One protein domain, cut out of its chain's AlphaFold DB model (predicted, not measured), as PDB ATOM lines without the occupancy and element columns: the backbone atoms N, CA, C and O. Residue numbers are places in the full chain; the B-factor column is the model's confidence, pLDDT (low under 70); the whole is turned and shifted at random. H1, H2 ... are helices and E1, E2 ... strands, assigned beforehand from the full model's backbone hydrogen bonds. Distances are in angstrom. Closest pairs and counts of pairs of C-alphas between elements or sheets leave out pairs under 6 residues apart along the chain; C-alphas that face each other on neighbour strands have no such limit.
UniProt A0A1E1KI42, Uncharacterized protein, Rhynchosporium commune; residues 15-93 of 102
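What this domain is: This is residues 15 to 93 of the 102 residues of an uncharacterized protein of Rhynchosporium commune (UniProt A0A1E1KI42). The domain has little regular structure: two separate antiparallel hairpins, E1 with E2 and E3 with E4, joined by residues 34 to 54, and helix H1 in the latter's half. Of 79 printed residues, 29 are in named elements, ordered E1, E2, E3, E4, H1: mixed class. It is only just compact, close to loose, with radius of gyration of the C-alphas 13.7 A and spans of 35 by 28 by 18 A.

How they stand to each other: E1, residues 15 to 21, and E2, residues 26 to 33, form a hairpin; N 17 and O 30 are 2.8 A apart. E3, residues 55 to 58, and E4, residues 68 to 71, form another; N 58 and O 68 are 2.8 A apart. In H1, residues 86 to 91, every O i to N i+4 pair is within hydrogen-bond range.

Where its parts are: C-alpha 15 is at (-29.693, -40.026, 34.166) and C-alpha 91 at (-4.024, -44.276, 30.074). E2 is 21.0 A from first to last C-alpha.

The domain as a whole: Links E2 to E3 and E4 to H1 are long. The printed part has no cut, and no printed residue is under 70 in pLDDT.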
ATOM      1  N   GLU A  15     -29.506 -39.268  32.927       95.00
ATOM      2  CA  GLU A  15     -29.693 -40.026  34.166       95.00
ATOM      3  C   GLU A  15     -29.449 -41.522  33.928       95.00
ATOM      4  O   GLU A  15     -29.858 -42.068  32.901       95.00
ATOM      5  N   SER A  16     -28.793 -42.203  34.873       93.06
ATOM      6  CA  SER A  16     -28.651 -43.661  34.839       93.06
ATOM      7  C   SER A  16     -29.918 -44.334  35.362       93.06
ATOM      8  O   SER A  16     -30.334 -44.070  36.490       93.06
ATOM      9  N   VAL A  17     -30.499 -45.244  34.586       92.56
ATOM     10  CA  VAL A  17     -31.735 -45.956  34.927       92.56
ATOM     11  C   VAL A  17     -31.574 -47.461  34.734       92.56
ATOM     12  O   VAL A  17     -30.820 -47.920  33.876       92.56
ATOM     13  N   LEU A  18     -32.328 -48.246  35.504       91.12
ATOM     14  CA  LEU A  18     -32.556 -49.655  35.195       91.12
ATOM     15  C   LEU A  18     -33.731 -49.752  34.222       91.12
ATOM     16  O   LEU A  18     -34.884 -49.577  34.605       91.12
ATOM     17  N   HIS A  19     -33.432 -50.022  32.956       89.25
ATOM     18  CA  HIS A  19     -34.428 -50.189  31.907       89.25
ATOM     19  C   HIS A  19     -34.799 -51.669  31.781       89.25
ATOM     20  O   HIS A  19     -33.936 -52.510  31.515       89.25
ATOM     21  N   PHE A  20     -36.078 -51.990  31.980       89.25
ATOM     22  CA  PHE A  20     -36.602 -53.327  31.719       89.25
ATOM     23  C   PHE A  20     -36.734 -53.560  30.212       89.25
ATOM     24  O   PHE A  20     -37.330 -52.749  29.508       89.25
ATOM     25  N   LYS A  21     -36.167 -54.657  29.707       84.94
ATOM     26  CA  LYS A  21     -36.271 -55.062  28.303       84.94
ATOM     27  C   LYS A  21     -37.299 -56.178  28.171       84.94
ATOM     28  O   LYS A  21     -36.964 -57.346  28.357       84.94
ATOM     29  N   ASP A  22     -38.530 -55.818  27.805       83.25
ATOM     30  CA  ASP A  22     -39.650 -56.762  27.655       83.25
ATOM     31  C   ASP A  22     -39.322 -57.932  26.717       83.25
ATOM     32  O   ASP A  22     -39.666 -59.077  27.003       83.25
ATOM     33  N   SER A  23     -38.585 -57.663  25.632       83.44
ATOM     34  CA  SER A  23     -38.161 -58.654  24.633       83.44
ATOM     35  C   SER A  23     -37.345 -59.811  25.219       83.44
ATOM     36  O   SER A  23     -37.335 -60.902  24.650       83.44
ATOM     37  N   LYS A  24     -36.644 -59.582  26.336       81.19
ATOM     38  CA  LYS A  24     -35.699 -60.538  26.932       81.19
ATOM     39  C   LYS A  24     -35.924 -60.800  28.423       81.19
ATOM     40  O   LYS A  24     -35.240 -61.646  28.994       81.19
ATOM     41  N   GLY A  25     -36.868 -60.100  29.053       88.56
ATOM     42  CA  GLY A  25     -37.289 -60.330  30.435       88.56
ATOM     43  C   GLY A  25     -36.247 -59.975  31.501       88.56
ATOM     44  O   GLY A  25     -36.271 -60.564  32.580       88.56
ATOM     45  N   TYR A  26     -35.329 -59.041  31.231       87.19
ATOM     46  CA  TYR A  26     -34.314 -58.611  32.202       87.19
ATOM     47  C   TYR A  26     -34.192 -57.087  32.301       87.19
ATOM     48  O   TYR A  26     -34.573 -56.347  31.394       87.19
ATOM     49  N   TYR A  27     -33.626 -56.617  33.415       88.19
ATOM     50  CA  TYR A  27     -33.227 -55.221  33.601       88.19
ATOM     51  C   TYR A  27     -31.783 -55.015  33.159       88.19
ATOM     52  O   TYR A  27     -30.904 -55.802  33.506       88.19
ATOM     53  N   GLN A  28     -31.531 -53.923  32.450       86.88
ATOM     54  CA  GLN A  28     -30.183 -53.472  32.121       86.88
ATOM     55  C   GLN A  28     -29.965 -52.041  32.578       86.88
ATOM     56  O   GLN A  28     -30.891 -51.229  32.580       86.88
ATOM     57  N   MET A  29     -28.719 -51.724  32.925       88.00
ATOM     58  CA  MET A  29     -28.322 -50.334  33.090       88.00
ATOM     59  C   MET A  29     -28.393 -49.636  31.730       88.00
ATOM     60  O   MET A  29     -27.945 -50.183  30.724       88.00
ATOM     61  N   ALA A  30     -28.973 -48.446  31.708       91.19
ATOM     62  CA  ALA A  30     -29.046 -47.588  30.537       91.19
ATOM     63  C   ALA A  30     -29.008 -46.119  30.974       91.19
ATOM     64  O   ALA A  30     -29.117 -45.807  32.161       91.19
ATOM     65  N   TYR A  31     -28.881 -45.217  30.010       93.69
ATOM     66  CA  TYR A  31     -28.815 -43.780  30.237       93.69
ATOM     67  C   TYR A  31     -29.953 -43.100  29.493       93.69
ATOM     68  O   TYR A  31     -30.030 -43.191  28.270       93.69
ATOM     69  N   ILE A  32     -30.847 -42.434  30.216       95.06
ATOM     70  CA  ILE A  32     -31.931 -41.658  29.613       95.06
ATOM     71  C   ILE A  32     -31.508 -40.198  29.488       95.06
ATOM     72  O   ILE A  32     -31.063 -39.594  30.459       95.06
ATOM     73  N   ASP A  33     -31.655 -39.628  28.298       95.88
ATOM     74  CA  ASP A  33     -31.630 -38.182  28.101       95.88
ATOM     75  C   ASP A  33     -32.997 -37.618  28.515       95.88
ATOM     76  O   ASP A  33     -34.014 -37.924  27.892       95.88
ATOM     77  N   ARG A  34     -33.047 -36.807  29.579       95.38
ATOM     78  CA  ARG A  34     -34.307 -36.250  30.100       95.38
ATOM     79  C   ARG A  34     -34.929 -35.166  29.215       95.38
ATOM     80  O   ARG A  34     -36.093 -34.840  29.422       95.38
ATOM     81  N   VAL A  35     -34.197 -34.622  28.242       96.69
ATOM     82  CA  VAL A  35     -34.736 -33.652  27.277       96.69
ATOM     83  C   VAL A  35     -35.443 -34.375  26.136       96.69
ATOM     84  O   VAL A  35     -36.556 -34.005  25.772       96.69
ATOM     85  N   THR A  36     -34.815 -35.409  25.574       95.50
ATOM     86  CA  THR A  36     -35.358 -36.133  24.411       95.50
ATOM     87  C   THR A  36     -36.170 -37.374  24.783       95.50
ATOM     88  O   THR A  36     -36.853 -37.938  23.929       95.50
ATOM     89  N   CYS A  37     -36.104 -37.809  26.045       93.00
ATOM     90  CA  CYS A  37     -36.640 -39.078  26.545       93.00
ATOM     91  C   CYS A  37     -36.072 -40.317  25.829       93.00
ATOM     92  O   CYS A  37     -36.657 -41.400  25.902       93.00
ATOM     93  N   VAL A  38     -34.929 -40.183  25.150       92.69
ATOM     94  CA  VAL A  38     -34.263 -41.293  24.464       92.69
ATOM     95  C   VAL A  38     -33.403 -42.067  25.457       92.69
ATOM     96  O   VAL A  38     -32.630 -41.492  26.224       92.69
ATOM     97  N   VAL A  39     -33.533 -43.394  25.431       91.31
ATOM     98  CA  VAL A  39     -32.716 -44.304  26.237       91.31
ATOM     99  C   VAL A  39     -31.544 -44.812  25.408       91.31
ATOM    100  O   VAL A  39     -31.725 -45.360  24.323       91.31
ATOM    101  N   HIS A  40     -30.346 -44.678  25.956       90.75
ATOM    102  CA  HIS A  40     -29.096 -45.112  25.359       90.75
ATOM    103  C   HIS A  40     -28.490 -46.266  26.167       90.75
ATOM    104  O   HIS A  40     -28.440 -46.182  27.395       90.75
ATOM    105  N   PRO A  41     -28.006 -47.335  25.514       89.44
ATOM    106  CA  PRO A  41     -27.291 -48.401  26.213       89.44
ATOM    107  C   PRO A  41     -25.868 -47.983  26.622       89.44
ATOM    108  O   PRO A  41     -25.370 -48.432  27.650       89.44
ATOM    109  N   ASP A  42     -25.243 -47.092  25.850       89.38
ATOM    110  CA  ASP A  42     -23.887 -46.591  26.084       89.38
ATOM    111  C   ASP A  42     -23.838 -45.428  27.083       89.38
ATOM    112  O   ASP A  42     -24.688 -44.531  27.059       89.38
ATOM    113  N   ASP A  43     -22.768 -45.389  27.882       91.75
ATOM    114  CA  ASP A  43     -22.469 -44.280  28.789       91.75
ATOM    115  C   ASP A  43     -22.153 -42.994  28.002       91.75
ATOM    116  O   ASP A  43     -21.180 -42.965  27.236       91.75
ATOM    117  N   PRO A  44     -22.933 -41.907  28.177       93.00
ATOM    118  CA  PRO A  44     -22.717 -40.663  27.449       93.00
ATOM    119  C   PRO A  44     -21.346 -40.042  27.732       93.00
ATOM    120  O   PRO A  44     -20.796 -39.393  26.846       93.00
ATOM    121  N   ARG A  45     -20.748 -40.300  28.904       93.12
ATOM    122  CA  ARG A  45     -19.410 -39.796  29.271       93.12
ATOM    123  C   ARG A  45     -18.295 -40.401  28.426       93.12
ATOM    124  O   ARG A  45     -17.202 -39.851  28.357       93.12
ATOM    125  N   LEU A  46     -18.553 -41.543  27.793       92.00
ATOM    126  CA  LEU A  46     -17.571 -42.237  26.971       92.00
ATOM    127  C   LEU A  46     -17.718 -41.926  25.479       92.00
ATOM    128  O   LEU A  46     -16.882 -42.372  24.702       92.00
ATOM    129  N   ARG A  47     -18.744 -41.180  25.045       88.75
ATOM    130  CA  ARG A  47     -19.004 -40.924  23.612       88.75
ATOM    131  C   ARG A  47     -17.817 -40.288  22.891       88.75
ATOM    132  O   ARG A  47     -17.488 -40.733  21.797       88.75
ATOM    133  N   ASP A  48     -17.139 -39.353  23.548       88.44
ATOM    134  CA  ASP A  48     -15.986 -38.636  22.987       88.44
ATOM    135  C   ASP A  48     -14.642 -39.318  23.303       88.44
ATOM    136  O   ASP A  48     -13.578 -38.842  22.916       88.44
ATOM    137  N   THR A  49     -14.667 -40.452  24.015       90.81
ATOM    138  CA  THR A  49     -13.467 -41.242  24.308       90.81
ATOM    139  C   THR A  49     -13.281 -42.328  23.252       90.81
ATOM    140  O   THR A  49     -14.105 -43.245  23.146       90.81
ATOM    141  N   GLN A  50     -12.156 -42.275  22.536       92.75
ATOM    142  CA  GLN A  50     -11.753 -43.328  21.605       92.75
ATOM    143  C   GLN A  50     -11.611 -44.679  22.328       92.75
ATOM    144  O   GLN A  50     -11.182 -44.749  23.483       92.75
ATOM    145  N   LEU A  51     -11.986 -45.765  21.652       94.25
ATOM    146  CA  LEU A  51     -11.721 -47.108  22.162       94.25
ATOM    147  C   LEU A  51     -10.209 -47.370  22.183       94.25
ATOM    148  O   LEU A  51      -9.504 -46.943  21.270       94.25
ATOM    149  N   PRO A  52      -9.693 -48.062  23.210       94.19
ATOM    150  CA  PRO A  52      -8.309 -48.505  23.193       94.19
ATOM    151  C   PRO A  52      -8.118 -49.560  22.097       94.19
ATOM    152  O   PRO A  52      -8.918 -50.484  21.997       94.19
ATOM    153  N   GLU A  53      -7.041 -49.481  21.319       93.88
ATOM    154  CA  GLU A  53      -6.669 -50.567  20.401       93.88
ATOM    155  C   GLU A  53      -6.454 -51.886  21.176       93.88
ATOM    156  O   GLU A  53      -5.959 -51.854  22.312       93.88
ATOM    157  N   PRO A  54      -6.823 -53.054  20.620       95.06
ATOM    158  CA  PRO A  54      -7.384 -53.307  19.285       95.06
ATOM    159  C   PRO A  54      -8.927 -53.398  19.309       95.06
ATOM    160  O   PRO A  54      -9.513 -54.281  18.677       95.06
ATOM    161  N   TRP A  55      -9.598 -52.610  20.157       96.31
ATOM    162  CA  TRP A  55     -11.039 -52.731  20.369       96.31
ATOM    163  C   TRP A  55     -11.858 -51.862  19.420       96.31
ATOM    164  O   TRP A  55     -11.616 -50.667  19.277       96.31
ATOM    165  N   GLU A  56     -12.924 -52.442  18.882       95.62
ATOM    166  CA  GLU A  56     -13.900 -51.761  18.033       95.62
ATOM    167  C   GLU A  56     -15.335 -52.036  18.494       95.62
ATOM    168  O   GLU A  56     -15.614 -53.028  19.170       95.62
ATOM    169  N   LYS A  57     -16.268 -51.151  18.127       93.44
ATOM    170  CA  LYS A  57     -17.703 -51.422  18.274       93.44
ATOM    171  C   LYS A  57     -18.146 -52.349  17.151       93.44
ATOM    172  O   LYS A  57     -17.916 -52.057  15.983       93.44
ATOM    173  N   LEU A  58     -18.821 -53.432  17.508       92.94
ATOM    174  CA  LEU A  58     -19.396 -54.363  16.547       92.94
ATOM    175  C   LEU A  58     -20.826 -53.956  16.214       92.94
ATOM    176  O   LEU A  58     -21.615 -53.655  17.109       92.94
ATOM    177  N   HIS A  59     -21.170 -54.028  14.932       90.94
ATOM    178  CA  HIS A  59     -22.537 -53.821  14.475       90.94
ATOM    179  C   HIS A  59     -23.398 -55.070  14.679       90.94
ATOM    180  O   HIS A  59     -22.958 -56.190  14.410       90.94
ATOM    181  N   HIS A  60     -24.639 -54.894  15.140       86.00
ATOM    182  CA  HIS A  60     -25.589 -55.999  15.307       86.00
ATOM    183  C   HIS A  60     -27.052 -55.537  15.309       86.00
ATOM    184  O   HIS A  60     -27.377 -54.384  15.558       86.00
ATOM    185  N   ALA A  61     -27.983 -56.472  15.101       82.62
ATOM    186  CA  ALA A  61     -29.415 -56.167  14.983       82.62
ATOM    187  C   ALA A  61     -30.059 -55.517  16.233       82.62
ATOM    188  O   ALA A  61     -31.158 -54.983  16.147       82.62
ATOM    189  N   ASN A  62     -29.383 -55.557  17.387       81.38
ATOM    190  CA  ASN A  62     -29.912 -55.127  18.688       81.38
ATOM    191  C   ASN A  62     -29.095 -53.979  19.312       81.38
ATOM    192  O   ASN A  62     -28.986 -53.901  20.534       81.38
ATOM    193  N   GLU A  63     -28.501 -53.104  18.495       81.50
ATOM    194  CA  GLU A  63     -27.669 -51.973  18.955       81.50
ATOM    195  C   GLU A  63     -28.394 -51.024  19.930       81.50
ATOM    196  O   GLU A  63     -27.766 -50.394  20.773       81.50
ATOM    197  N   ASN A  64     -29.729 -50.964  19.882       77.81
ATOM    198  CA  ASN A  64     -30.550 -50.174  20.815       77.81
ATOM    199  C   ASN A  64     -30.679 -50.808  22.215       77.81
ATOM    200  O   ASN A  64     -31.257 -50.221  23.139       77.81
ATOM    201  N   GLU A  65     -30.233 -52.050  22.378       78.69
ATOM    202  CA  GLU A  65     -30.297 -52.768  23.647       78.69
ATOM    203  C   GLU A  65     -28.947 -52.811  24.335       78.69
ATOM    204  O   GLU A  65     -28.870 -52.616  25.538       78.69
ATOM    205  N   LEU A  66     -27.883 -53.051  23.594       83.69
ATOM    206  CA  LEU A  66     -26.565 -53.253  24.159       83.69
ATOM    207  C   LEU A  66     -25.527 -52.981  23.088       83.69
ATOM    208  O   LEU A  66     -25.824 -53.063  21.900       83.69
ATOM    209  N   THR A  67     -24.318 -52.679  23.528       89.44
ATOM    210  CA  THR A  67     -23.192 -52.427  22.641       89.44
ATOM    211  C   THR A  67     -22.207 -53.572  22.778       89.44
ATOM    212  O   THR A  67     -21.794 -53.928  23.882       89.44
ATOM    213  N   HIS A  68     -21.871 -54.189  21.650       92.50
ATOM    214  CA  HIS A  68     -20.831 -55.204  21.576       92.50
ATOM    215  C   HIS A  68     -19.499 -54.570  21.196       92.50
ATOM    216  O   HIS A  68     -19.422 -53.766  20.268       92.50
ATOM    217  N   PHE A  69     -18.446 -54.990  21.885       94.81
ATOM    218  CA  PHE A  69     -17.072 -54.614  21.590       94.81
ATOM    219  C   PHE A  69     -16.298 -55.848  21.141       94.81
ATOM    220  O   PHE A  69     -16.339 -56.879  21.815       94.81
ATOM    221  N   GLY A  70     -15.612 -55.751  20.009       96.25
ATOM    222  CA  GLY A  70     -14.755 -56.791  19.452       96.25
ATOM    223  C   GLY A  70     -13.293 -56.435  19.650       96.25
ATOM    224  O   GLY A  70     -12.929 -55.269  19.557       96.25
ATOM    225  N   ASN A  71     -12.460 -57.426  19.947       96.50
ATOM    226  CA  ASN A  71     -11.013 -57.273  20.041       96.50
ATOM    227  C   ASN A  71     -10.359 -57.897  18.802       96.50
ATOM    228  O   ASN A  71     -10.402 -59.121  18.648       96.50
ATOM    229  N   GLY A  72      -9.754 -57.071  17.945       94.12
ATOM    230  CA  GLY A  72      -9.188 -57.501  16.661       94.12
ATOM    231  C   GLY A  72      -8.064 -58.534  16.780       94.12
ATOM    232  O   GLY A  72      -7.982 -59.444  15.960       94.12
ATOM    233  N   ASP A  73      -7.256 -58.465  17.842       94.69
ATOM    234  CA  ASP A  73      -6.116 -59.374  18.030       94.69
ATOM    235  C   ASP A  73      -6.539 -60.780  18.471       94.69
ATOM    236  O   ASP A  73      -5.925 -61.779  18.098       94.69
ATOM    237  N   THR A  74      -7.576 -60.875  19.307       94.62
ATOM    238  CA  THR A  74      -8.001 -62.149  19.915       94.62
ATOM    239  C   THR A  74      -9.247 -62.752  19.273       94.62
ATOM    240  O   THR A  74      -9.583 -63.899  19.569       94.62
ATOM    241  N   GLY A  75      -9.970 -61.981  18.455       93.50
ATOM    242  CA  GLY A  75     -11.265 -62.359  17.885       93.50
ATOM    243  C   GLY A  75     -12.393 -62.493  18.917       93.50
ATOM    244  O   GLY A  75     -13.463 -63.009  18.598       93.50
ATOM    245  N   LYS A  76     -12.171 -62.076  20.172       94.56
ATOM    246  CA  LYS A  76     -13.172 -62.160  21.245       94.56
ATOM    247  C   LYS A  76     -14.091 -60.943  21.229       94.56
ATOM    248  O   LYS A  76     -13.647 -59.832  20.957       94.56
ATOM    249  N   ALA A  77     -15.352 -61.152  21.605       94.38
ATOM    250  CA  ALA A  77     -16.332 -60.090  21.806       94.38
ATOM    251  C   ALA A  77     -16.785 -60.017  23.271       94.38
ATOM    252  O   ALA A  77     -16.763 -61.015  23.993       94.38
ATOM    253  N   THR A  78     -17.203 -58.832  23.710       92.44
ATOM    254  CA  THR A  78     -17.718 -58.586  25.060       92.44
ATOM    255  C   THR A  78     -18.778 -57.485  25.061       92.44
ATOM    256  O   THR A  78     -18.830 -56.655  24.156       92.44
ATOM    257  N   VAL A  79     -19.607 -57.467  26.102       89.88
ATOM    258  CA  VAL A  79     -20.547 -56.373  26.411       89.88
ATOM    259  C   VAL A  79     -19.956 -55.360  27.400       89.88
ATOM    260  O   VAL A  79     -20.563 -54.330  27.678       89.88
ATOM    261  N   LEU A  80     -18.791 -55.665  27.981       89.88
ATOM    262  CA  LEU A  80     -18.106 -54.779  28.917       89.88
ATOM    263  C   LEU A  80     -17.299 -53.742  28.142       89.88
ATOM    264  O   LEU A  80     -16.449 -54.111  27.336       89.88
ATOM    265  N   ASP A  81     -17.529 -52.460  28.417       92.62
ATOM    266  CA  ASP A  81     -16.837 -51.376  27.723       92.62
ATOM    267  C   ASP A  81     -15.313 -51.426  27.976       92.62
ATOM    268  O   ASP A  81     -14.875 -51.245  29.120       92.62
ATOM    269  N   PRO A  82     -14.477 -51.624  26.937       94.94
ATOM    270  CA  PRO A  82     -13.026 -51.718  27.077       94.94
ATOM    271  C   PRO A  82     -12.383 -50.461  27.674       94.94
ATOM    272  O   PRO A  82     -11.302 -50.534  28.267       94.94
ATOM    273  N   ARG A  83     -13.059 -49.307  27.579       94.75
ATOM    274  CA  ARG A  83     -12.605 -48.038  28.164       94.75
ATOM    275  C   ARG A  83     -12.661 -48.049  29.689       94.75
ATOM    276  O   ARG A  83     -12.003 -47.226  30.317       94.75
ATOM    277  N   LEU A  84     -13.406 -48.972  30.298       92.44
ATOM    278  CA  LEU A  84     -13.498 -49.139  31.752       92.44
ATOM    279  C   LEU A  84     -12.498 -50.163  32.309       92.44
ATOM    280  O   LEU A  84     -12.505 -50.444  33.505       92.44
ATOM    281  N   THR A  85     -11.618 -50.716  31.473       92.00
ATOM    282  CA  THR A  85     -10.518 -51.558  31.959       92.00
ATOM    283  C   THR A  85      -9.494 -50.726  32.728       92.00
ATOM    284  O   THR A  85      -9.287 -49.546  32.441       92.00
ATOM    285  N   ALA A  86      -8.789 -51.350  33.677       91.81
ATOM    286  CA  ALA A  86      -7.772 -50.665  34.477       91.81
ATOM    287  C   ALA A  86      -6.688 -49.992  33.610       91.81
ATOM    288  O   ALA A  86      -6.267 -48.876  33.898       91.81
ATOM    289  N   ASN A  87      -6.264 -50.644  32.523       92.00
ATOM    290  CA  ASN A  87      -5.262 -50.090  31.611       92.00
ATOM    291  C   ASN A  87      -5.789 -48.858  30.863       92.00
ATOM    292  O   ASN A  87      -5.095 -47.847  30.807       92.00
ATOM    293  N   ALA A  88      -7.021 -48.911  30.345       93.38
ATOM    294  CA  ALA A  88      -7.629 -47.775  29.654       93.38
ATOM    295  C   ALA A  88      -7.904 -46.598  30.602       93.38
ATOM    296  O   ALA A  88      -7.717 -45.440  30.235       93.38
ATOM    297  N   LEU A  89      -8.302 -46.880  31.844       93.31
ATOM    298  CA  LEU A  89      -8.465 -45.872  32.890       93.31
ATOM    299  C   LEU A  89      -7.138 -45.168  33.209       93.31
ATOM    300  O   LEU A  89      -7.078 -43.941  33.137       93.31
ATOM    301  N   ARG A  90      -6.058 -45.920  33.452       93.31
ATOM    302  CA  ARG A  90      -4.721 -45.346  33.693       93.31
ATOM    303  C   ARG A  90      -4.203 -44.534  32.511       93.31
ATOM    304  O   ARG A  90      -3.641 -43.466  32.717       93.31
ATOM    305  N   ALA A  91      -4.421 -45.003  31.281       91.50
ATOM    306  CA  ALA A  91      -4.024 -44.276  30.074       91.50
ATOM    307  C   ALA A  91      -4.730 -42.913  29.940       91.50
ATOM    308  O   ALA A  91      -4.188 -42.001  29.323       91.50
ATOM    309  N   ARG A  92      -5.910 -42.755  30.556       91.31
ATOM    310  CA  ARG A  92      -6.637 -41.478  30.659       91.31
ATOM    311  C   ARG A  92      -6.242 -40.638  31.878       91.31
ATOM    312  O   ARG A  92      -6.842 -39.593  32.100       91.31
ATOM    313  N   GLY A  93      -5.262 -41.080  32.667       92.06
ATOM    314  CA  GLY A  93      -4.820 -40.393  33.880       92.06
ATOM    315  C   GLY A  93      -5.704 -40.639  35.104       92.06
ATOM    316  O   GLY A  93      -5.598 -39.898  36.074       92.06
TER     317      GLY A  93